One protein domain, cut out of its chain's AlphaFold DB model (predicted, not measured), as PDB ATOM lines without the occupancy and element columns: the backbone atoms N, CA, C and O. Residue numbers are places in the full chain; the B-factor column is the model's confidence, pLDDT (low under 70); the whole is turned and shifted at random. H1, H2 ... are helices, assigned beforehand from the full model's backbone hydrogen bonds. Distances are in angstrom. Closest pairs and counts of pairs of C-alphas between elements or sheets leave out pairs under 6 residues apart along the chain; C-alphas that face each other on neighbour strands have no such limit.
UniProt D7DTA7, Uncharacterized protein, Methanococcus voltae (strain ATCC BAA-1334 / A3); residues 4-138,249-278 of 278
ATOM      1  N   GLU A   4     -12.517 -35.886  42.265       92.75
ATOM      2  CA  GLU A   4     -12.781 -34.471  42.012       92.75
ATOM      3  C   GLU A   4     -13.797 -33.921  43.012       92.75
ATOM      4  O   GLU A   4     -13.567 -32.893  43.645       92.75
ATOM      5  N   TYR A   5     -14.897 -34.651  43.218       91.25
ATOM      6  CA  TYR A   5     -15.975 -34.227  44.102       91.25
ATOM      7  C   TYR A   5     -15.536 -34.160  45.567       91.25
ATOM      8  O   TYR A   5     -15.784 -33.171  46.257       91.25
ATOM      9  N   ILE A   6     -14.868 -35.215  46.044       93.31
ATOM     10  CA  ILE A   6     -14.401 -35.307  47.434       93.31
ATOM     11  C   ILE A   6     -13.355 -34.223  47.706       93.31
ATOM     12  O   ILE A   6     -13.406 -33.557  48.743       93.31
ATOM     13  N   TYR A   7     -12.430 -34.012  46.767       95.94
ATOM     14  CA  TYR A   7     -11.406 -32.984  46.902       95.94
ATOM     15  C   TYR A   7     -11.994 -31.570  46.855       95.94
ATOM     16  O   TYR A   7     -11.653 -30.741  47.699       95.94
ATOM     17  N   GLY A   8     -12.924 -31.304  45.933       94.56
ATOM     18  CA  GLY A   8     -13.640 -30.031  45.857       94.56
ATOM     19  C   GLY A   8     -14.373 -29.704  47.159       94.56
ATOM     20  O   GLY A   8     -14.247 -28.593  47.676       94.56
ATOM     21  N   PHE A   9     -15.051 -30.690  47.754       94.94
ATOM     22  CA  PHE A   9     -15.698 -30.533  49.057       94.94
ATOM     23  C   PHE A   9     -14.695 -30.211  50.174       94.94
ATOM     24  O   PHE A   9     -14.925 -29.293  50.960       94.94
ATOM     25  N   PHE A  10     -13.557 -30.912  50.227       95.00
ATOM     26  CA  PHE A  10     -12.502 -30.625  51.201       95.00
ATOM     27  C   PHE A  10     -11.947 -29.202  51.050       95.00
ATOM     28  O   PHE A  10     -11.816 -28.490  52.045       95.00
ATOM     29  N   CYS A  11     -11.667 -28.763  49.819       94.62
ATOM     30  CA  CYS A  11     -11.216 -27.398  49.552       94.62
ATOM     31  C   CYS A  11     -12.246 -26.364  50.016       94.62
ATOM     32  O   CYS A  11     -11.859 -25.362  50.610       94.62
ATOM     33  N   ILE A  12     -13.542 -26.615  49.814       93.25
ATOM     34  CA  ILE A  12     -14.610 -25.731  50.297       93.25
ATOM     35  C   ILE A  12     -14.676 -25.700  51.825       93.25
ATOM     36  O   ILE A  12     -14.723 -24.616  52.399       93.25
ATOM     37  N   LEU A  13     -14.608 -26.849  52.505       92.50
ATOM     38  CA  LEU A  13     -14.557 -26.885  53.970       92.50
ATOM     39  C   LEU A  13     -13.338 -26.139  54.521       92.50
ATOM     40  O   LEU A  13     -13.460 -25.396  55.496       92.50
ATOM     41  N   ALA A  14     -12.176 -26.310  53.889       90.38
ATOM     42  CA  ALA A  14     -10.977 -25.563  54.232       90.38
ATOM     43  C   ALA A  14     -11.195 -24.059  54.014       90.38
ATOM     44  O   ALA A  14     -10.906 -23.276  54.915       90.38
ATOM     45  N   GLY A  15     -11.763 -23.663  52.872       87.88
ATOM     46  CA  GLY A  15     -12.129 -22.283  52.566       87.88
ATOM     47  C   GLY A  15     -13.009 -21.664  53.652       87.88
ATOM     48  O   GLY A  15     -12.597 -20.679  54.261       87.88
ATOM     49  N   ILE A  16     -14.125 -22.316  53.995       88.69
ATOM     50  CA  ILE A  16     -15.045 -21.901  55.066       88.69
ATOM     51  C   ILE A  16     -14.310 -21.773  56.408       88.69
ATOM     52  O   ILE A  16     -14.434 -20.762  57.100       88.69
ATOM     53  N   TYR A  17     -13.535 -22.794  56.795       87.50
ATOM     54  CA  TYR A  17     -12.807 -22.801  58.065       87.50
ATOM     55  C   TYR A  17     -11.825 -21.640  58.152       87.50
ATOM     56  O   TYR A  17     -11.776 -20.919  59.155       87.50
ATOM     57  N   PHE A  18     -11.034 -21.456  57.096       83.88
ATOM     58  CA  PHE A  18     -10.117 -20.348  57.066       83.88
ATOM     59  C   PHE A  18     -10.905 -19.043  57.106       83.88
ATOM     60  O   PHE A  18     -10.431 -18.171  57.811       83.88
ATOM     61  N   GLU A  19     -12.087 -18.930  56.471       77.00
ATOM     62  CA  GLU A  19     -12.793 -17.661  56.217       77.00
ATOM     63  C   GLU A  19     -13.268 -17.068  57.534       77.00
ATOM     64  O   GLU A  19     -12.980 -15.912  57.860       77.00
ATOM     65  N   PHE A  20     -13.831 -17.935  58.374       72.75
ATOM     66  CA  PHE A  20     -14.109 -17.633  59.771       72.75
ATOM     67  C   PHE A  20     -12.838 -17.315  60.579       72.75
ATOM     68  O   PHE A  20     -12.870 -16.467  61.472       72.75
ATOM     69  N   GLY A  21     -11.710 -17.952  60.256       65.69
ATOM     70  CA  GLY A  21     -10.394 -17.728  60.866       65.69
ATOM     71  C   GLY A  21      -9.564 -16.561  60.295       65.69
ATOM     72  O   GLY A  21      -8.493 -16.276  60.834       65.69
ATOM     73  N   ARG A  22     -10.016 -15.887  59.226       64.31
ATOM     74  CA  ARG A  22      -9.382 -14.719  58.576       64.31
ATOM     75  C   ARG A  22      -7.910 -14.887  58.160       64.31
ATOM     76  O   ARG A  22      -7.141 -13.924  58.182       64.31
ATOM     77  N   LYS A  23      -7.483 -16.086  57.752       61.31
ATOM     78  CA  LYS A  23      -6.078 -16.354  57.378       61.31
ATOM     79  C   LYS A  23      -5.846 -16.258  55.873       61.31
ATOM     80  O   LYS A  23      -6.468 -16.988  55.131       61.31
ATOM     81  N   LYS A  24      -4.846 -15.489  55.424       65.94
ATOM     82  CA  LYS A  24      -4.504 -15.204  54.003       65.94
ATOM     83  C   LYS A  24      -4.216 -16.408  53.067       65.94
ATOM     84  O   LYS A  24      -3.811 -16.186  51.933       65.94
ATOM     85  N   TYR A  25      -4.397 -17.653  53.498       69.12
ATOM     86  CA  TYR A  25      -4.030 -18.862  52.746       69.12
ATOM     87  C   TYR A  25      -5.139 -19.397  51.817       69.12
ATOM     88  O   TYR A  25      -4.951 -20.426  51.179       69.12
ATOM     89  N   TYR A  26      -6.272 -18.700  51.697       71.38
ATOM     90  CA  TYR A  26      -7.433 -19.132  50.900       71.38
ATOM     91  C   TYR A  26      -7.163 -19.378  49.436       71.38
ATOM     92  O   TYR A  26      -7.751 -20.281  48.846       71.38
ATOM     93  N   ASP A  27      -6.311 -18.542  48.846       83.38
ATOM     94  CA  ASP A  27      -6.092 -18.590  47.411       83.38
ATOM     95  C   ASP A  27      -5.398 -19.892  46.983       83.38
ATOM     96  O   ASP A  27      -5.498 -20.304  45.832       83.38
ATOM     97  N   ILE A  28      -4.732 -20.573  47.919       88.88
ATOM     98  CA  ILE A  28      -4.042 -21.836  47.656       88.88
ATOM     99  C   ILE A  28      -5.044 -22.932  47.284       88.88
ATOM    100  O   ILE A  28      -4.757 -23.717  46.388       88.88
ATOM    101  N   PHE A  29      -6.221 -22.978  47.915       92.12
ATOM    102  CA  PHE A  29      -7.165 -24.083  47.725       92.12
ATOM    103  C   PHE A  29      -7.901 -24.034  46.388       92.12
ATOM    104  O   PHE A  29      -8.148 -25.084  45.799       92.12
ATOM    105  N   TRP A  30      -8.241 -22.851  45.865       91.75
ATOM    106  CA  TRP A  30      -8.849 -22.790  44.530       91.75
ATOM    107  C   TRP A  30      -7.819 -23.055  43.431       91.75
ATOM    108  O   TRP A  30      -8.131 -23.745  42.464       91.75
ATOM    109  N   ILE A  31      -6.575 -22.592  43.609       93.75
ATOM    110  CA  ILE A  31      -5.470 -22.914  42.698       93.75
ATOM    111  C   ILE A  31      -5.158 -24.414  42.748       93.75
ATOM    112  O   ILE A  31      -4.924 -25.027  41.708       93.75
ATOM    113  N   SER A  32      -5.191 -25.042  43.926       95.44
ATOM    114  CA  SER A  32      -4.939 -26.479  44.051       95.44
ATOM    115  C   SER A  32      -6.026 -27.325  43.386       95.44
ATOM    116  O   SER A  32      -5.699 -28.361  42.812       95.44
ATOM    117  N   MET A  33      -7.288 -26.870  43.377       96.25
ATOM    118  CA  MET A  33      -8.349 -27.492  42.570       96.25
ATOM    119  C   MET A  33      -7.995 -27.488  41.078       96.25
ATOM    120  O   MET A  33      -8.211 -28.495  40.406       96.25
ATOM    121  N   LEU A  34      -7.381 -26.409  40.573       96.69
ATOM    122  CA  LEU A  34      -6.899 -26.367  39.191       96.69
ATOM    123  C   LEU A  34      -5.780 -27.379  38.940       96.69
ATOM    124  O   LEU A  34      -5.837 -28.145  37.982       96.69
ATOM    125  N   TYR A  35      -4.779 -27.432  39.818       96.75
ATOM    126  CA  TYR A  35      -3.691 -28.400  39.675       96.75
ATOM    127  C   TYR A  35      -4.177 -29.849  39.746       96.75
ATOM    128  O   TYR A  35      -3.698 -30.682  38.980       96.75
ATOM    129  N   LEU A  36      -5.134 -30.171  40.620       96.69
ATOM    130  CA  LEU A  36      -5.692 -31.520  40.652       96.69
ATOM    131  C   LEU A  36      -6.467 -31.831  39.366       96.69
ATOM    132  O   LEU A  36      -6.262 -32.901  38.798       96.69
ATOM    133  N   GLY A  37      -7.293 -30.897  38.878       94.75
ATOM    134  CA  GLY A  37      -8.038 -31.063  37.626       94.75
ATOM    135  C   GLY A  37      -7.115 -31.399  36.454       94.75
ATOM    136  O   GLY A  37      -7.283 -32.433  35.807       94.75
ATOM    137  N   VAL A  38      -6.047 -30.612  36.266       95.69
ATOM    138  CA  VAL A  38      -5.102 -30.850  35.165       95.69
ATOM    139  C   VAL A  38      -4.320 -32.148  35.313       95.69
ATOM    140  O   VAL A  38      -3.982 -32.756  34.305       95.69
ATOM    141  N   MET A  39      -4.054 -32.616  36.533       94.88
ATOM    142  CA  MET A  39      -3.385 -33.905  36.744       94.88
ATOM    143  C   MET A  39      -4.282 -35.093  36.385       94.88
ATOM    144  O   MET A  39      -3.772 -36.119  35.945       94.88
ATOM    145  N   LEU A  40      -5.602 -34.961  36.544       92.75
ATOM    146  CA  LEU A  40      -6.549 -36.043  36.270       92.75
ATOM    147  C   LEU A  40      -6.824 -36.229  34.776       92.75
ATOM    148  O   LEU A  40      -6.947 -37.364  34.323       92.75
ATOM    149  N   HIS A  41      -6.891 -35.145  34.002       89.38
ATOM    150  CA  HIS A  41      -7.212 -35.211  32.570       89.38
ATOM    151  C   HIS A  41      -6.054 -34.798  31.640       89.38
ATOM    152  O   HIS A  41      -6.257 -34.710  30.436       89.38
ATOM    153  N   PHE A  42      -4.880 -34.483  32.198       90.50
ATOM    154  CA  PHE A  42      -3.622 -34.076  31.551       90.50
ATOM    155  C   PHE A  42      -3.741 -33.280  30.239       90.50
ATOM    156  O   PHE A  42      -3.892 -33.835  29.153       90.50
ATOM    157  N   ASN A  43      -3.550 -31.959  30.321       93.88
ATOM    158  CA  ASN A  43      -3.455 -31.097  29.144       93.88
ATOM    159  C   ASN A  43      -2.356 -30.039  29.320       93.88
ATOM    160  O   ASN A  43      -2.373 -29.254  30.269       93.88
ATOM    161  N   MET A  44      -1.399 -30.009  28.388       93.25
ATOM    162  CA  MET A  44      -0.226 -29.133  28.475       93.25
ATOM    163  C   MET A  44      -0.590 -27.647  28.381       93.25
ATOM    164  O   MET A  44      -0.034 -26.846  29.130       93.25
ATOM    165  N   TYR A  45      -1.535 -27.266  27.515       93.25
ATOM    166  CA  TYR A  45      -1.968 -25.870  27.391       93.25
ATOM    167  C   TYR A  45      -2.598 -25.378  28.691       93.25
ATOM    168  O   TYR A  45      -2.288 -24.288  29.169       93.25
ATOM    169  N   GLU A  46      -3.432 -26.215  29.297       95.50
ATOM    170  CA  GLU A  46      -4.094 -25.902  30.558       95.50
ATOM    171  C   GLU A  46      -3.090 -25.828  31.706       95.50
ATOM    172  O   GLU A  46      -3.143 -24.888  32.492       95.50
ATOM    173  N   LEU A  47      -2.104 -26.732  31.756       96.50
ATOM    174  CA  LEU A  47      -1.029 -26.678  32.748       96.50
ATOM    175  C   LEU A  47      -0.254 -25.353  32.670       96.50
ATOM    176  O   LEU A  47      -0.022 -24.717  33.700       96.50
ATOM    177  N   PHE A  48       0.096 -24.896  31.462       95.25
ATOM    178  CA  PHE A  48       0.710 -23.578  31.268       95.25
ATOM    179  C   PHE A  48      -0.214 -22.442  31.722       95.25
ATOM    180  O   PHE A  48       0.237 -21.528  32.418       95.25
ATOM    181  N   GLY A  49      -1.508 -22.517  31.400       94.88
ATOM    182  CA  GLY A  49      -2.516 -21.567  31.875       94.88
ATOM    183  C   GLY A  49      -2.579 -21.480  33.405       94.88
ATOM    184  O   GLY A  49      -2.571 -20.381  33.964       94.88
ATOM    185  N   ILE A  50      -2.555 -22.622  34.099       95.88
ATOM    186  CA  ILE A  50      -2.579 -22.707  35.569       95.88
ATOM    187  C   ILE A  50      -1.305 -22.127  36.187       95.88
ATOM    188  O   ILE A  50      -1.379 -21.408  37.188       95.88
ATOM    189  N   ILE A  51      -0.136 -22.381  35.590       95.06
ATOM    190  CA  ILE A  51       1.130 -21.790  36.047       95.06
ATOM    191  C   ILE A  51       1.054 -20.260  35.959       95.06
ATOM    192  O   ILE A  51       1.393 -19.571  36.924       95.06
ATOM    193  N   LEU A  52       0.547 -19.717  34.848       93.56
ATOM    194  CA  LEU A  52       0.371 -18.272  34.684       93.56
ATOM    195  C   LEU A  52      -0.629 -17.692  35.691       93.56
ATOM    196  O   LEU A  52      -0.345 -16.654  36.287       93.56
ATOM    197  N   LEU A  53      -1.755 -18.366  35.946       91.56
ATOM    198  CA  LEU A  53      -2.717 -17.951  36.974       91.56
ATOM    199  C   LEU A  53      -2.099 -17.958  38.380       91.56
ATOM    200  O   LEU A  53      -2.310 -17.025  39.155       91.56
ATOM    201  N   THR A  54      -1.284 -18.965  38.693       92.00
ATOM    202  CA  THR A  54      -0.566 -19.065  39.972       92.00
ATOM    203  C   THR A  54       0.416 -17.908  40.149       92.00
ATOM    204  O   THR A  54       0.413 -17.234  41.182       92.00
ATOM    205  N   ILE A  55       1.210 -17.618  39.115       90.31
ATOM    206  CA  ILE A  55       2.143 -16.482  39.094       90.31
ATOM    207  C   ILE A  55       1.382 -15.157  39.228       90.31
ATOM    208  O   ILE A  55       1.770 -14.291  40.017       90.31
ATOM    209  N   ALA A  56       0.271 -15.001  38.501       88.31
ATOM    210  CA  ALA A  56      -0.578 -13.819  38.572       88.31
ATOM    211  C   ALA A  56      -1.121 -13.598  39.987       88.31
ATOM    212  O   ALA A  56      -1.131 -12.465  40.465       88.31
ATOM    213  N   ASN A  57      -1.520 -14.660  40.687       84.75
ATOM    214  CA  ASN A  57      -2.011 -14.549  42.055       84.75
ATOM    215  C   ASN A  57      -0.905 -14.133  43.048       84.75
ATOM    216  O   ASN A  57      -1.179 -13.440  44.027       84.75
ATOM    217  N   TYR A  58       0.357 -14.482  42.774       83.31
ATOM    218  CA  TYR A  58       1.497 -14.118  43.620       83.31
ATOM    219  C   TYR A  58       1.998 -12.674  43.401       83.31
ATOM    220  O   TYR A  58       2.349 -11.984  44.358       83.31
ATOM    221  N   LEU A  59       2.020 -12.179  42.154       78.56
ATOM    222  CA  LEU A  59       2.806 -10.987  41.785       78.56
ATOM    223  C   LEU A  59       2.189  -9.604  42.079       78.56
ATOM    224  O   LEU A  59       2.904  -8.617  41.941       78.56
ATOM    225  N   LYS A  60       0.919  -9.484  42.495       67.19
ATOM    226  CA  LYS A  60       0.170  -8.247  42.885       67.19
ATOM    227  C   LYS A  60       0.168  -7.007  41.951       67.19
ATOM    228  O   LYS A  60      -0.850  -6.325  41.916       67.19
ATOM    229  N   LYS A  61       1.218  -6.699  41.176       51.50
ATOM    230  CA  LYS A  61       1.391  -5.457  40.387       51.50
ATOM    231  C   LYS A  61       1.081  -5.605  38.884       51.50
ATOM    232  O   LYS A  61       0.657  -4.638  38.266       51.50
ATOM    233  N   HIS A  62       1.214  -6.807  38.310       59.44
ATOM    234  CA  HIS A  62       0.924  -7.114  36.889       59.44
ATOM    235  C   HIS A  62      -0.102  -8.250  36.710       59.44
ATOM    236  O   HIS A  62      -0.126  -8.950  35.700       59.44
ATOM    237  N   THR A  63      -0.960  -8.445  37.711       75.00
ATOM    238  CA  THR A  63      -1.800  -9.643  37.864       75.00
ATOM    239  C   THR A  63      -2.826  -9.822  36.754       75.00
ATOM    240  O   THR A  63      -3.015 -10.937  36.283       75.00
ATOM    241  N   LYS A  64      -3.460  -8.737  36.296       82.62
ATOM    242  CA  LYS A  64      -4.570  -8.822  35.336       82.62
ATOM    243  C   LYS A  64      -4.123  -9.335  33.969       82.62
ATOM    244  O   LYS A  64      -4.729 -10.259  33.450       82.62
ATOM    245  N   LEU A  65      -3.039  -8.781  33.416       85.94
ATOM    246  CA  LEU A  65      -2.542  -9.183  32.096       85.94
ATOM    247  C   LEU A  65      -2.091 -10.649  32.092       85.94
ATOM    248  O   LEU A  65      -2.492 -11.408  31.217       85.94
ATOM    249  N   ILE A  66      -1.302 -11.053  33.094       87.88
ATOM    250  CA  ILE A  66      -0.815 -12.435  33.215       87.88
ATOM    251  C   ILE A  66      -1.994 -13.399  33.401       87.88
ATOM    252  O   ILE A  66      -2.027 -14.450  32.766       87.88
ATOM    253  N   ALA A  67      -2.990 -13.023  34.211       86.56
ATOM    254  CA  ALA A  67      -4.195 -13.825  34.384       86.56
ATOM    255  C   ALA A  67      -4.980 -13.971  33.072       86.56
ATOM    256  O   ALA A  67      -5.364 -15.085  32.736       86.56
ATOM    257  N   TYR A  68      -5.166 -12.897  32.296       89.75
ATOM    258  CA  TYR A  68      -5.855 -12.971  31.002       89.75
ATOM    259  C   TYR A  68      -5.123 -13.860  29.999       89.75
ATOM    260  O   TYR A  68      -5.768 -14.654  29.319       89.75
ATOM    261  N   ILE A  69      -3.789 -13.787  29.945       91.81
ATOM    262  CA  ILE A  69      -2.990 -14.707  29.124       91.81
ATOM    263  C   ILE A  69      -3.217 -16.148  29.595       91.81
ATOM    264  O   ILE A  69      -3.457 -17.021  28.767       91.81
ATOM    265  N   GLY A  70      -3.231 -16.394  30.908       91.38
ATOM    266  CA  GLY A  70      -3.574 -17.699  31.476       91.38
ATOM    267  C   GLY A  70      -4.948 -18.207  31.025       91.38
ATOM    268  O   GLY A  70      -5.054 -19.341  30.571       91.38
ATOM    269  N   ILE A  71      -5.985 -17.364  31.066       93.25
ATOM    270  CA  ILE A  71      -7.336 -17.713  30.590       93.25
ATOM    271  C   ILE A  71      -7.356 -18.001  29.080       93.25
ATOM    272  O   ILE A  71      -8.019 -18.943  28.649       93.25
ATOM    273  N   ILE A  72      -6.587 -17.263  28.271       95.12
ATOM    274  CA  ILE A  72      -6.467 -17.519  26.825       95.12
ATOM    275  C   ILE A  72      -5.950 -18.938  26.549       95.12
ATOM    276  O   ILE A  72      -6.435 -19.582  25.622       95.12
ATOM    277  N   PHE A  73      -5.035 -19.474  27.365       95.50
ATOM    278  CA  PHE A  73      -4.580 -20.861  27.210       95.50
ATOM    279  C   PHE A  73      -5.704 -21.891  27.392       95.50
ATOM    280  O   PHE A  73      -5.713 -22.899  26.690       95.50
ATOM    281  N   PHE A  74      -6.689 -21.633  28.259       95.81
ATOM    282  CA  PHE A  74      -7.871 -22.494  28.371       95.81
ATOM    283  C   PHE A  74      -8.785 -22.376  27.151       95.81
ATOM    284  O   PHE A  74      -9.293 -23.387  26.671       95.81
ATOM    285  N   VAL A  75      -8.948 -21.172  26.595       96.06
ATOM    286  CA  VAL A  75      -9.694 -20.982  25.337       96.06
ATOM    287  C   VAL A  75      -9.024 -21.751  24.195       96.06
ATOM    288  O   VAL A  75      -9.695 -22.480  23.468       96.06
ATOM    289  N   ILE A  76      -7.699 -21.645  24.067       94.69
ATOM    290  CA  ILE A  76      -6.916 -22.399  23.079       94.69
ATOM    291  C   ILE A  76      -7.062 -23.904  23.315       94.69
ATOM    292  O   ILE A  76      -7.300 -24.640  22.361       94.69
ATOM    293  N   SER A  77      -6.970 -24.361  24.570       94.94
ATOM    294  CA  SER A  77      -7.173 -25.772  24.908       94.94
ATOM    295  C   SER A  77      -8.540 -26.259  24.433       94.94
ATOM    296  O   SER A  77      -8.622 -27.284  23.759       94.94
ATOM    297  N   TYR A  78      -9.608 -25.511  24.706       95.38
ATOM    298  CA  TYR A  78     -10.945 -25.863  24.241       95.38
ATOM    299  C   TYR A  78     -11.025 -25.940  22.708       95.38
ATOM    300  O   TYR A  78     -11.513 -26.935  22.179       95.38
ATOM    301  N   LEU A  79     -10.504 -24.941  21.991       95.31
ATOM    302  CA  LEU A  79     -10.566 -24.904  20.525       95.31
ATOM    303  C   LEU A  79      -9.754 -26.021  19.854       95.31
ATOM    304  O   LEU A  79     -10.180 -26.544  18.828       95.31
ATOM    305  N   LEU A  80      -8.592 -26.381  20.410       94.56
ATOM    306  CA  LEU A  80      -7.697 -27.379  19.815       94.56
ATOM    307  C   LEU A  80      -8.000 -28.814  20.256       94.56
ATOM    308  O   LEU A  80      -7.824 -29.738  19.468       94.56
ATOM    309  N   SER A  81      -8.413 -29.010  21.509       92.38
ATOM    310  CA  SER A  81      -8.581 -30.343  22.111       92.38
ATOM    311  C   SER A  81     -10.027 -30.699  22.453       92.38
ATOM    312  O   SER A  81     -10.294 -31.828  22.856       92.38
ATOM    313  N   GLY A  82     -10.970 -29.760  22.321       92.38
ATOM    314  CA  GLY A  82     -12.361 -29.975  22.726       92.38
ATOM    315  C   GLY A  82     -12.530 -30.172  24.237       92.38
ATOM    316  O   GLY A  82     -13.518 -30.767  24.664       92.38
ATOM    317  N   SER A  83     -11.574 -29.707  25.053       94.81
ATOM    318  CA  SER A  83     -11.570 -29.926  26.504       94.81
ATOM    319  C   SER A  83     -12.807 -29.321  27.178       94.81
ATOM    320  O   SER A  83     -12.974 -28.100  27.262       94.81
ATOM    321  N   TYR A  84     -13.671 -30.197  27.695       94.94
ATOM    322  CA  TYR A  84     -14.872 -29.825  28.447       94.94
ATOM    323  C   TYR A  84     -14.537 -29.040  29.723       94.94
ATOM    324  O   TYR A  84     -15.220 -28.068  30.054       94.94
ATOM    325  N   TYR A  85     -13.467 -29.416  30.426       95.06
ATOM    326  CA  TYR A  85     -13.045 -28.758  31.664       95.06
ATOM    327  C   TYR A  85     -12.496 -27.355  31.402       95.06
ATOM    328  O   TYR A  85     -12.842 -26.416  32.123       95.06
ATOM    329  N   ALA A  86     -11.739 -27.169  30.315       95.62
ATOM    330  CA  ALA A  86     -11.301 -25.844  29.893       95.62
ATOM    331  C   ALA A  86     -12.484 -24.930  29.548       95.62
ATOM    332  O   ALA A  86     -12.537 -23.793  30.019       95.62
ATOM    333  N   LEU A  87     -13.470 -25.436  28.795       96.38
ATOM    334  CA  LEU A  87     -14.694 -24.687  28.501       96.38
ATOM    335  C   LEU A  87     -15.443 -24.310  29.782       96.38
ATOM    336  O   LEU A  87     -15.882 -23.172  29.930       96.38
ATOM    337  N   SER A  88     -15.563 -25.256  30.714       96.62
ATOM    338  CA  SER A  88     -16.209 -25.043  32.007       96.62
ATOM    339  C   SER A  88     -15.551 -23.905  32.789       96.62
ATOM    340  O   SER A  88     -16.244 -22.989  33.235       96.62
ATOM    341  N   LEU A  89     -14.216 -23.906  32.893       96.44
ATOM    342  CA  LEU A  89     -13.465 -22.829  33.540       96.44
ATOM    343  C   LEU A  89     -13.709 -21.484  32.858       96.44
ATOM    344  O   LEU A  89     -13.956 -20.501  33.548       96.44
ATOM    345  N   VAL A  90     -13.659 -21.428  31.525       96.25
ATOM    346  CA  VAL A  90     -13.860 -20.182  30.768       96.25
ATOM    347  C   VAL A  90     -15.271 -19.632  30.982       96.25
ATOM    348  O   VAL A  90     -15.429 -18.451  31.291       96.25
ATOM    349  N   MET A  91     -16.298 -20.479  30.889       96.38
ATOM    350  CA  MET A  91     -17.686 -20.078  31.141       96.38
ATOM    351  C   MET A  91     -17.859 -19.538  32.559       96.38
ATOM    352  O   MET A  91     -18.411 -18.455  32.754       96.38
ATOM    353  N   TYR A  92     -17.329 -20.248  33.555       95.31
ATOM    354  CA  TYR A  92     -17.408 -19.807  34.940       95.31
ATOM    355  C   TYR A  92     -16.561 -18.586  35.243       95.31
ATOM    356  O   TYR A  92     -16.952 -17.791  36.089       95.31
ATOM    357  N   TYR A  93     -15.451 -18.384  34.542       94.00
ATOM    358  CA  TYR A  93     -14.690 -17.150  34.636       94.00
ATOM    359  C   TYR A  93     -15.555 -15.948  34.236       94.00
ATOM    360  O   TYR A  93     -15.595 -14.959  34.970       94.00
ATOM    361  N   PHE A  94     -16.313 -16.045  33.136       93.50
ATOM    362  CA  PHE A  94     -17.237 -14.983  32.724       93.50
ATOM    363  C   PHE A  94     -18.410 -14.810  33.692       93.50
ATOM    364  O   PHE A  94     -18.677 -13.684  34.111       93.50
ATOM    365  N   ILE A  95     -19.070 -15.903  34.088       93.69
ATOM    366  CA  ILE A  95     -20.196 -15.864  35.037       93.69
ATOM    367  C   ILE A  95     -19.746 -15.239  36.359       93.69
ATOM    368  O   ILE A  95     -20.351 -14.283  36.836       93.69
ATOM    369  N   ALA A  96     -18.649 -15.728  36.933       90.94
ATOM    370  CA  ALA A  96     -18.130 -15.249  38.203       90.94
ATOM    371  C   ALA A  96     -17.636 -13.793  38.121       90.94
ATOM    372  O   ALA A  96     -17.883 -13.017  39.043       90.94
ATOM    373  N   SER A  97     -17.017 -13.380  37.007       89.19
ATOM    374  CA  SER A  97     -16.654 -11.970  36.792       89.19
ATOM    375  C   SER A  97     -17.887 -11.068  36.727       89.19
ATOM    376  O   SER A  97     -17.880  -9.986  37.310       89.19
ATOM    377  N   ALA A  98     -18.955 -11.508  36.054       91.12
ATOM    378  CA  ALA A  98     -20.211 -10.767  35.998       91.12
ATOM    379  C   ALA A  98     -20.852 -10.650  37.390       91.12
ATOM    380  O   ALA A  98     -21.199  -9.549  37.807       91.12
ATOM    381  N   LEU A  99     -20.925 -11.752  38.146       90.19
ATOM    382  CA  LEU A  99     -21.448 -11.757  39.517       90.19
ATOM    383  C   LEU A  99     -20.662 -10.817  40.441       90.19
ATOM    384  O   LEU A  99     -21.267 -10.072  41.213       90.19
ATOM    385  N   TYR A 100     -19.333 -10.806  40.322       88.19
ATOM    386  CA  TYR A 100     -18.472  -9.890  41.066       88.19
ATOM    387  C   TYR A 100     -18.737  -8.423  40.698       88.19
ATOM    388  O   TYR A 100     -18.933  -7.590  41.578       88.19
ATOM    389  N   HIS A 101     -18.794  -8.093  39.403       86.12
ATOM    390  CA  HIS A 101     -19.027  -6.717  38.948       86.12
ATOM    391  C   HIS A 101     -20.447  -6.207  39.222       86.12
ATOM    392  O   HIS A 101     -20.635  -5.005  39.402       86.12
ATOM    393  N   CYS A 102     -21.431  -7.102  39.303       83.62
ATOM    394  CA  CYS A 102     -22.793  -6.782  39.724       83.62
ATOM    395  C   CYS A 102     -22.960  -6.713  41.255       83.62
ATOM    396  O   CYS A 102     -24.084  -6.531  41.716       83.62
ATOM    397  N   ASN A 103     -21.882  -6.850  42.043       79.38
ATOM    398  CA  ASN A 103     -21.906  -6.904  43.513       79.38
ATOM    399  C   ASN A 103     -22.833  -8.000  44.082       79.38
ATOM    400  O   ASN A 103     -23.401  -7.838  45.159       79.38
ATOM    401  N   LEU A 104     -23.003  -9.110  43.356       79.62
ATOM    402  CA  LEU A 104     -23.841 -10.237  43.782       79.62
ATOM    403  C   LEU A 104     -23.059 -11.295  44.565       79.62
ATOM    404  O   LEU A 104     -23.664 -12.098  45.269       79.62
ATOM    405  N   MET A 105     -21.733 -11.327  44.419       82.62
ATOM    406  CA  MET A 105     -20.873 -12.347  45.016       82.62
ATOM    407  C   MET A 105     -19.485 -11.777  45.294       82.62
ATOM    408  O   MET A 105     -18.975 -10.959  44.521       82.62
ATOM    409  N   GLU A 106     -18.847 -12.217  46.376       81.44
ATOM    410  CA  GLU A 106     -17.527 -11.703  46.719       81.44
ATOM    411  C   GLU A 106     -16.428 -12.257  45.800       81.44
ATOM    412  O   GLU A 106     -16.496 -13.357  45.239       81.44
ATOM    413  N   GLY A 107     -15.340 -11.493  45.680       81.62
ATOM    414  CA  GLY A 107     -14.188 -11.853  44.849       81.62
ATOM    415  C   GLY A 107     -13.484 -13.151  45.270       81.62
ATOM    416  O   GLY A 107     -12.691 -13.685  44.504       81.62
ATOM    417  N   GLN A 108     -13.725 -13.657  46.483       83.25
ATOM    418  CA  GLN A 108     -13.152 -14.923  46.954       83.25
ATOM    419  C   GLN A 108     -14.016 -16.113  46.545       83.25
ATOM    420  O   GLN A 108     -13.517 -17.091  45.991       83.25
ATOM    421  N   GLU A 109     -15.319 -16.010  46.775       86.44
ATOM    422  CA  GLU A 109     -16.296 -17.060  46.493       86.44
ATOM    423  C   GLU A 109     -16.336 -17.362  44.985       86.44
ATOM    424  O   GLU A 109     -16.370 -18.519  44.565       86.44
ATOM    425  N   THR A 110     -16.217 -16.317  44.166       89.56
ATOM    426  CA  THR A 110     -16.099 -16.406  42.704       89.56
ATOM    427  C   THR A 110     -14.888 -17.228  42.248       89.56
ATOM    428  O   THR A 110     -15.018 -18.046  41.338       89.56
ATOM    429  N   LYS A 111     -13.724 -17.100  42.902       91.31
ATOM    430  CA  LYS A 111     -12.534 -17.915  42.579       91.31
ATOM    431  C   LYS A 111     -12.744 -19.395  42.884       91.31
ATOM    432  O   LYS A 111     -12.330 -20.246  42.099       91.31
ATOM    433  N   TYR A 112     -13.396 -19.710  44.001       92.88
ATOM    434  CA  TYR A 112     -13.721 -21.097  44.339       92.88
ATOM    435  C   TYR A 112     -14.691 -21.699  43.334       92.88
ATOM    436  O   TYR A 112     -14.497 -22.836  42.916       92.88
ATOM    437  N   LEU A 113     -15.680 -20.925  42.889       93.38
ATOM    438  CA  LEU A 113     -16.622 -21.366  41.871       93.38
ATOM    439  C   LEU A 113     -15.915 -21.708  40.546       93.38
ATOM    440  O   LEU A 113     -16.199 -22.747  39.953       93.38
ATOM    441  N   ILE A 114     -14.933 -20.895  40.137       95.12
ATOM    442  CA  ILE A 114     -14.064 -21.175  38.979       95.12
ATOM    443  C   ILE A 114     -13.248 -22.460  39.197       95.12
ATOM    444  O   ILE A 114     -13.183 -23.309  38.309       95.12
ATOM    445  N   GLY A 115     -12.650 -22.630  40.380       95.44
ATOM    446  CA  GLY A 115     -11.886 -23.833  40.721       95.44
ATOM    447  C   GLY A 115     -12.732 -25.110  40.673       95.44
ATOM    448  O   GLY A 115     -12.311 -26.101  40.081       95.44
ATOM    449  N   ILE A 116     -13.955 -25.069  41.215       95.31
ATOM    450  CA  ILE A 116     -14.898 -26.194  41.159       95.31
ATOM    451  C   ILE A 116     -15.327 -26.468  39.714       95.31
ATOM    452  O   ILE A 116     -15.381 -27.622  39.308       95.31
ATOM    453  N   ALA A 117     -15.609 -25.430  38.921       96.31
ATOM    454  CA  ALA A 117     -15.955 -25.564  37.505       96.31
ATOM    455  C   ALA A 117     -14.895 -26.300  36.702       96.31
ATOM    456  O   ALA A 117     -15.238 -27.156  35.887       96.31
ATOM    457  N   TYR A 118     -13.625 -26.013  36.944       96.75
ATOM    458  CA  TYR A 118     -12.559 -26.734  36.273       96.75
ATOM    459  C   TYR A 118     -12.367 -28.155  36.805       96.75
ATOM    460  O   TYR A 118     -12.161 -29.068  36.021       96.75
ATOM    461  N   LEU A 119     -12.468 -28.358  38.121       96.31
ATOM    462  CA  LEU A 119     -12.255 -29.665  38.740       96.31
ATOM    463  C   LEU A 119     -13.395 -30.655  38.441       96.31
ATOM    464  O   LEU A 119     -13.151 -31.798  38.077       96.31
ATOM    465  N   SER A 120     -14.640 -30.213  38.590       93.19
ATOM    466  CA  SER A 120     -15.841 -31.061  38.539       93.19
ATOM    467  C   SER A 120     -16.665 -30.869  37.259       93.19
ATOM    468  O   SER A 120     -17.590 -31.636  36.991       93.19
ATOM    469  N   GLY A 121     -16.346 -29.857  36.452       93.94
ATOM    470  CA  GLY A 121     -17.064 -29.545  35.220       93.94
ATOM    471  C   GLY A 121     -18.321 -28.690  35.416       93.94
ATOM    472  O   GLY A 121     -18.826 -28.488  36.520       93.94
ATOM    473  N   PHE A 122     -18.848 -28.200  34.294       94.31
ATOM    474  CA  PHE A 122     -19.869 -27.152  34.252       94.31
ATOM    475  C   PHE A 122     -21.185 -27.566  34.915       94.31
ATOM    476  O   PHE A 122     -21.747 -26.808  35.704       94.31
ATOM    477  N   LEU A 123     -21.675 -28.774  34.617       91.50
ATOM    478  CA  LEU A 123     -22.967 -29.257  35.116       91.50
ATOM    479  C   LEU A 123     -22.991 -29.403  36.641       91.50
ATOM    480  O   LEU A 123     -23.951 -28.973  37.283       91.50
ATOM    481  N   ILE A 124     -21.937 -29.982  37.225       91.69
ATOM    482  CA  ILE A 124     -21.847 -30.160  38.678       91.69
ATOM    483  C   ILE A 124     -21.751 -28.790  39.344       91.69
ATOM    484  O   ILE A 124     -22.545 -28.496  40.231       91.69
ATOM    485  N   SER A 125     -20.869 -27.912  38.867       94.12
ATOM    486  CA  SER A 125     -20.753 -26.555  39.412       94.12
ATOM    487  C   SER A 125     -22.040 -25.749  39.298       94.12
ATOM    488  O   SER A 125     -22.360 -24.996  40.214       94.12
ATOM    489  N   SER A 126     -22.799 -25.925  38.213       93.94
ATOM    490  CA  SER A 126     -24.077 -25.224  38.006       93.94
ATOM    491  C   SER A 126     -25.118 -25.711  38.988       93.94
ATOM    492  O   SER A 126     -25.798 -24.901  39.609       93.94
ATOM    493  N   SER A 127     -25.180 -27.027  39.183       92.69
ATOM    494  CA  SER A 127     -26.049 -27.642  40.182       92.69
ATOM    495  C   SER A 127     -25.725 -27.108  41.575       92.69
ATOM    496  O   SER A 127     -26.609 -26.613  42.268       92.69
ATOM    497  N   LEU A 128     -24.438 -27.122  41.940       93.94
ATOM    498  CA  LEU A 128     -23.987 -26.671  43.250       93.94
ATOM    499  C   LEU A 128     -24.279 -25.183  43.479       93.94
ATOM    500  O   LEU A 128     -24.746 -24.781  44.543       93.94
ATOM    501  N   PHE A 129     -24.027 -24.351  42.470       93.50
ATOM    502  CA  PHE A 129     -24.291 -22.919  42.538       93.50
ATOM    503  C   PHE A 129     -25.784 -22.608  42.685       93.50
ATOM    504  O   PHE A 129     -26.157 -21.838  43.567       93.50
ATOM    505  N   LEU A 130     -26.640 -23.224  41.864       92.12
ATOM    506  CA  LEU A 130     -28.090 -23.010  41.913       92.12
ATOM    507  C   LEU A 130     -28.680 -23.427  43.261       92.12
ATOM    508  O   LEU A 130     -29.452 -22.678  43.856       92.12
ATOM    509  N   ASP A 131     -28.263 -24.580  43.778       93.38
ATOM    510  CA  ASP A 131     -28.673 -25.045  45.101       93.38
ATOM    511  C   ASP A 131     -28.199 -24.081  46.197       93.38
ATOM    512  O   ASP A 131     -28.952 -23.758  47.115       93.38
ATOM    513  N   SER A 132     -26.981 -23.546  46.075       92.69
ATOM    514  CA  SER A 132     -26.452 -22.547  47.016       92.69
ATOM    515  C   SER A 132     -27.300 -21.277  47.049       92.69
ATOM    516  O   SER A 132     -27.581 -20.763  48.130       92.69
ATOM    517  N   VAL A 133     -27.759 -20.798  45.889       91.00
ATOM    518  CA  VAL A 133     -28.672 -19.647  45.797       91.00
ATOM    519  C   VAL A 133     -30.001 -19.945  46.498       91.00
ATOM    520  O   VAL A 133     -30.512 -19.090  47.221       91.00
ATOM    521  N   LEU A 134     -30.540 -21.160  46.364       91.00
ATOM    522  CA  LEU A 134     -31.753 -21.555  47.088       91.00
ATOM    523  C   LEU A 134     -31.556 -21.522  48.608       91.00
ATOM    524  O   LEU A 134     -32.450 -21.082  49.333       91.00
ATOM    525  N   PHE A 135     -30.381 -21.914  49.104       92.25
ATOM    526  CA  PHE A 135     -30.077 -21.873  50.539       92.25
ATOM    527  C   PHE A 135     -29.871 -20.463  51.104       92.25
ATOM    528  O   PHE A 135     -29.851 -20.307  52.325       92.25
ATOM    529  N   VAL A 136     -29.794 -19.431  50.258       89.69
ATOM    530  CA  VAL A 136     -29.806 -18.026  50.697       89.69
ATOM    531  C   VAL A 136     -31.223 -17.556  51.054       89.69
ATOM    532  O   VAL A 136     -31.383 -16.704  51.928       89.69
ATOM    533  N   ILE A 137     -32.267 -18.128  50.444       88.88
ATOM    534  CA  ILE A 137     -33.673 -17.706  50.620       88.88
ATOM    535  C   ILE A 137     -34.141 -17.725  52.094       88.88
ATOM    536  O   ILE A 137     -34.867 -16.812  52.497       88.88
ATOM    537  N   PRO A 138     -33.734 -18.687  52.945       90.44
ATOM    538  CA  PRO A 138     -34.078 -18.669  54.367       90.44
ATOM    539  C   PRO A 138     -33.426 -17.541  55.187       90.44
ATOM    540  O   PRO A 138     -33.899 -17.265  56.292       90.44
ATOM    541  N   PRO A 249     -21.017 -16.375  55.023       83.06
ATOM    542  CA  PRO A 249     -20.233 -16.548  53.806       83.06
ATOM    543  C   PRO A 249     -20.982 -17.448  52.824       83.06
ATOM    544  O   PRO A 249     -21.446 -18.528  53.207       83.06
ATOM    545  N   PHE A 250     -21.089 -17.049  51.555       87.56
ATOM    546  CA  PHE A 250     -21.807 -17.835  50.550       87.56
ATOM    547  C   PHE A 250     -21.140 -19.193  50.320       87.56
ATOM    548  O   PHE A 250     -21.800 -20.181  49.995       87.56
ATOM    549  N   MET A 251     -19.833 -19.281  50.584       89.56
ATOM    550  CA  MET A 251     -19.083 -20.534  50.559       89.56
ATOM    551  C   MET A 251     -19.683 -21.609  51.480       89.56
ATOM    552  O   MET A 251     -19.608 -22.795  51.158       89.56
ATOM    553  N   LEU A 252     -20.348 -21.219  52.576       91.62
ATOM    554  CA  LEU A 252     -21.075 -22.145  53.449       91.62
ATOM    555  C   LEU A 252     -22.259 -22.797  52.727       91.62
ATOM    556  O   LEU A 252     -22.470 -24.001  52.877       91.62
ATOM    557  N   PHE A 253     -22.994 -22.042  51.908       93.81
ATOM    558  CA  PHE A 253     -24.089 -22.582  51.098       93.81
ATOM    559  C   PHE A 253     -23.579 -23.507  49.998       93.81
ATOM    560  O   PHE A 253     -24.179 -24.557  49.781       93.81
ATOM    561  N   ILE A 254     -22.423 -23.192  49.402       92.81
ATOM    562  CA  ILE A 254     -21.733 -24.103  48.476       92.81
ATOM    563  C   ILE A 254     -21.376 -25.409  49.190       92.81
ATOM    564  O   ILE A 254     -21.672 -26.490  48.684       92.81
ATOM    565  N   GLY A 255     -20.808 -25.336  50.395       93.62
ATOM    566  CA  GLY A 255     -20.501 -26.518  51.204       93.62
ATOM    567  C   GLY A 255     -21.739 -27.353  51.539       93.62
ATOM    568  O   GLY A 255     -21.711 -28.577  51.410       93.62
ATOM    569  N   PHE A 256     -22.849 -26.714  51.915       93.69
ATOM    570  CA  PHE A 256     -24.107 -27.421  52.165       93.69
ATOM    571  C   PHE A 256     -24.675 -28.047  50.886       93.69
ATOM    572  O   PHE A 256     -25.136 -29.188  50.906       93.69
ATOM    573  N   SER A 257     -24.557 -27.355  49.755       94.50
ATOM    574  CA  SER A 257     -24.942 -27.884  48.453       94.50
ATOM    575  C   SER A 257     -24.148 -29.135  48.068       94.50
ATOM    576  O   SER A 257     -24.748 -30.102  47.610       94.50
ATOM    577  N   TYR A 258     -22.847 -29.208  48.365       93.44
ATOM    578  CA  TYR A 258     -22.076 -30.451  48.211       93.44
ATOM    579  C   TYR A 258     -22.635 -31.611  49.050       93.44
ATOM    580  O   TYR A 258     -22.587 -32.773  48.642       93.44
ATOM    581  N   ILE A 259     -23.168 -31.344  50.239       93.12
ATOM    582  CA  ILE A 259     -23.772 -32.400  51.056       93.12
ATOM    583  C   ILE A 259     -25.093 -32.841  50.424       93.12
ATOM    584  O   ILE A 259     -25.328 -34.031  50.253       93.12
ATOM    585  N   VAL A 260     -25.939 -31.896  50.020       91.88
ATOM    586  CA  VAL A 260     -27.248 -32.196  49.424       91.88
ATOM    587  C   VAL A 260     -27.109 -32.908  48.080       91.88
ATOM    588  O   VAL A 260     -27.745 -33.940  47.859       91.88
ATOM    589  N   PHE A 261     -26.225 -32.423  47.210       90.19
ATOM    590  CA  PHE A 261     -25.970 -33.014  45.902       90.19
ATOM    591  C   PHE A 261     -25.431 -34.448  46.014       90.19
ATOM    592  O   PHE A 261     -25.698 -35.268  45.135       90.19
ATOM    593  N   TRP A 262     -24.775 -34.809  47.128       89.19
ATOM    594  CA  TRP A 262     -24.401 -36.199  47.412       89.19
ATOM    595  C   TRP A 262     -25.623 -37.120  47.379       89.19
ATOM    596  O   TRP A 262     -25.596 -38.174  46.732       89.19
ATOM    597  N   PHE A 263     -26.697 -36.723  48.057       88.44
ATOM    598  CA  PHE A 263     -27.901 -37.535  48.201       88.44
ATOM    599  C   PHE A 263     -28.831 -37.408  46.993       88.44
ATOM    600  O   PHE A 263     -29.322 -38.416  46.495       88.44
ATOM    601  N   VAL A 264     -29.047 -36.184  46.506       86.25
ATOM    602  CA  VAL A 264     -30.059 -35.892  45.479       86.25
ATOM    603  C   VAL A 264     -29.537 -36.158  44.063       86.25
ATOM    604  O   VAL A 264     -30.308 -36.533  43.181       86.25
ATOM    605  N   ARG A 265     -28.222 -36.004  43.830       84.94
ATOM    606  CA  ARG A 265     -27.534 -36.174  42.527       84.94
ATOM    607  C   ARG A 265     -28.125 -35.378  41.353       84.94
ATOM    608  O   ARG A 265     -27.797 -35.643  40.198       84.94
ATOM    609  N   LYS A 266     -28.997 -34.417  41.639       84.00
ATOM    610  CA  LYS A 266     -29.629 -33.487  40.704       84.00
ATOM    611  C   LYS A 266     -29.775 -32.136  41.412       84.00
ATOM    612  O   LYS A 266     -29.877 -32.141  42.639       84.00
ATOM    613  N   PRO A 267     -29.814 -31.013  40.671       84.25
ATOM    614  CA  PRO A 267     -30.144 -29.715  41.248       84.25
ATOM    615  C   PRO A 267     -31.472 -29.785  41.999       84.25
ATOM    616  O   PRO A 267     -32.486 -30.222  41.446       84.25
ATOM    617  N   LEU A 268     -31.479 -29.321  43.241       87.31
ATOM    618  CA  LEU A 268     -32.663 -29.272  44.087       87.31
ATOM    619  C   LEU A 268     -33.736 -28.362  43.478       87.31
ATOM    620  O   LEU A 268     -34.923 -28.655  43.600       87.31
ATOM    621  N   LEU A 269     -33.329 -27.326  42.734       82.88
ATOM    622  CA  LEU A 269     -34.239 -26.485  41.951       82.88
ATOM    623  C   LEU A 269     -35.143 -27.313  41.026       82.88
ATOM    624  O   LEU A 269     -36.343 -27.068  40.966       82.88
ATOM    625  N   PHE A 270     -34.585 -28.304  40.328       84.69
ATOM    626  CA  PHE A 270     -35.365 -29.141  39.415       84.69
ATOM    627  C   PHE A 270     -36.305 -30.072  40.172       84.69
ATOM    628  O   PHE A 270     -37.451 -30.212  39.776       84.69
ATOM    629  N   VAL A 271     -35.874 -30.606  41.318       85.19
ATOM    630  CA  VAL A 271     -36.752 -31.402  42.189       85.19
ATOM    631  C   VAL A 271     -37.942 -30.574  42.687       85.19
ATOM    632  O   VAL A 271     -39.061 -31.076  42.749       85.19
ATOM    633  N   LEU A 272     -37.725 -29.304  43.039       85.50
ATOM    634  CA  LEU A 272     -38.806 -28.410  43.458       85.50
ATOM    635  C   LEU A 272     -39.771 -28.101  42.312       85.50
ATOM    636  O   LEU A 272     -40.978 -28.116  42.531       85.50
ATOM    637  N   ILE A 273     -39.255 -27.836  41.109       85.94
ATOM    638  CA  ILE A 273     -40.086 -27.565  39.929       85.94
ATOM    639  C   ILE A 273     -40.916 -28.799  39.562       85.94
ATOM    640  O   ILE A 273     -42.124 -28.673  39.394       85.94
ATOM    641  N   ASP A 274     -40.301 -29.983  39.504       86.56
ATOM    642  CA  ASP A 274     -40.992 -31.230  39.163       86.56
ATOM    643  C   ASP A 274     -42.147 -31.516  40.142       86.56
ATOM    644  O   ASP A 274     -43.241 -31.881  39.722       86.56
ATOM    645  N   ASN A 275     -41.941 -31.272  41.442       86.19
ATOM    646  CA  ASN A 275     -42.977 -31.442  42.469       86.19
ATOM    647  C   ASN A 275     -44.053 -30.342  42.480       86.19
ATOM    648  O   ASN A 275     -45.070 -30.514  43.139       86.19
ATOM    649  N   LEU A 276     -43.820 -29.193  41.842       85.06
ATOM    650  CA  LEU A 276     -44.821 -28.124  41.717       85.06
ATOM    651  C   LEU A 276     -45.713 -28.308  40.484       85.06
ATOM    652  O   LEU A 276     -46.813 -27.762  40.435       85.06
ATOM    653  N   VAL A 277     -45.212 -29.019  39.472       81.75
ATOM    654  CA  VAL A 277     -45.913 -29.278  38.208       81.75
ATOM    655  C   VAL A 277     -46.807 -30.526  38.292       81.75
ATOM    656  O   VAL A 277     -47.740 -30.656  37.497       81.75
ATOM    657  N   HIS A 278     -46.549 -31.417  39.252       62.88
ATOM    658  CA  HIS A 278     -47.320 -32.635  39.527       62.88
ATOM    659  C   HIS A 278     -48.183 -32.507  40.782       62.88
ATOM    660  O   HIS A 278     -49.296 -33.080  40.763       62.88
TER     661      HIS A 278
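This is residues 4 to 138 and 249 to 278 of the 278 residues of an uncharacterized protein of Methanococcus voltae (strain ATCC BAA-1334 / A3) (UniProt D7DTA7). Eight helices, H1 to H8, stand in an up-and-down bundle round H6 in its middle, with H1, H2, H5 and H7 packed on H6, H3 and H4 closing one side beyond H2 and H5, and H8 crossing H7 on the other side. H9 leaves the bundle from H7, and residues 271 to 278 stick out as a free arm that adds to the length. The printed part has 165 residues with nine named helices, H1 to H9 in that order along the chain, and no named strand; the class is all helix. The whole is compact, with a radius of gyration of the C-alphas of 15.9 A and spans of 50 by 39 by 30 A.

H1, residues 4 to 21, begins with C-alpha 4 at (-12.781, -34.471, 42.012) and is 25.3 A long from first to last C-alpha. H2 is residues 27 to 41, 22.3 A, and H3 is residues 44 to 59, 22.7 A. H4, residues 63 to 81, is the longest at 19 residues and 26.9 A. H5 is residues 84 to 101, 25.7 A. H6 is residues 107 to 120, with C-alpha 107 at (-14.188, -11.853, 44.849), and H7 is residues 122 to 136. After the cut come H8, residues 250 to 264, and H9, residues 268 to 277, which ends with C-alpha 277 at (-45.913, -29.278, 38.208).

H6 and H7 are the hubs, touching four helices each. H6 touches H5, a hairpin at a shallow tilt of 15 degrees, with the closest C-alphas, Leu 89 and Tyr 118, 4.9 A apart. H6 touches H2, the same way at 15 degrees, with the C-alphas of Gly 37 and Leu 119 closest at 4.6 A. H3 and H4 touch as a hairpin, with the C-alphas of Gly 49 and Gly 70 closest at 4.0 A. H7 touches H8 at a steep tilt of 66 degrees, opposite ways, with the C-alphas of Ser 132 and Phe 253 closest at 4.7 A. H9 touches H7, about perpendicular at 74 degrees, with the C-alphas of Asp 131 and Leu 268 closest at 5.9 A. H1 and H4 are among the pairs that are apart. Every O i to N i+4 pair is within hydrogen-bond range in H1, H2, H3, H5, H7 and H9; the counts are 14 of 15 in H4, 9 of 10 in H6 and 10 of 11 in H8.

The C-alphas of Lys 61 and His 278, the two farthest apart, are 55.8 A apart. Residues 139 to 248 are not printed, and C-alphas 138 and 249 are 14.0 A apart across the cut. The links that are printed whole are tight. The mean pLDDT of the printed part is 89.2; residues 21 to 25, 60 to 62 and 278 are under 70.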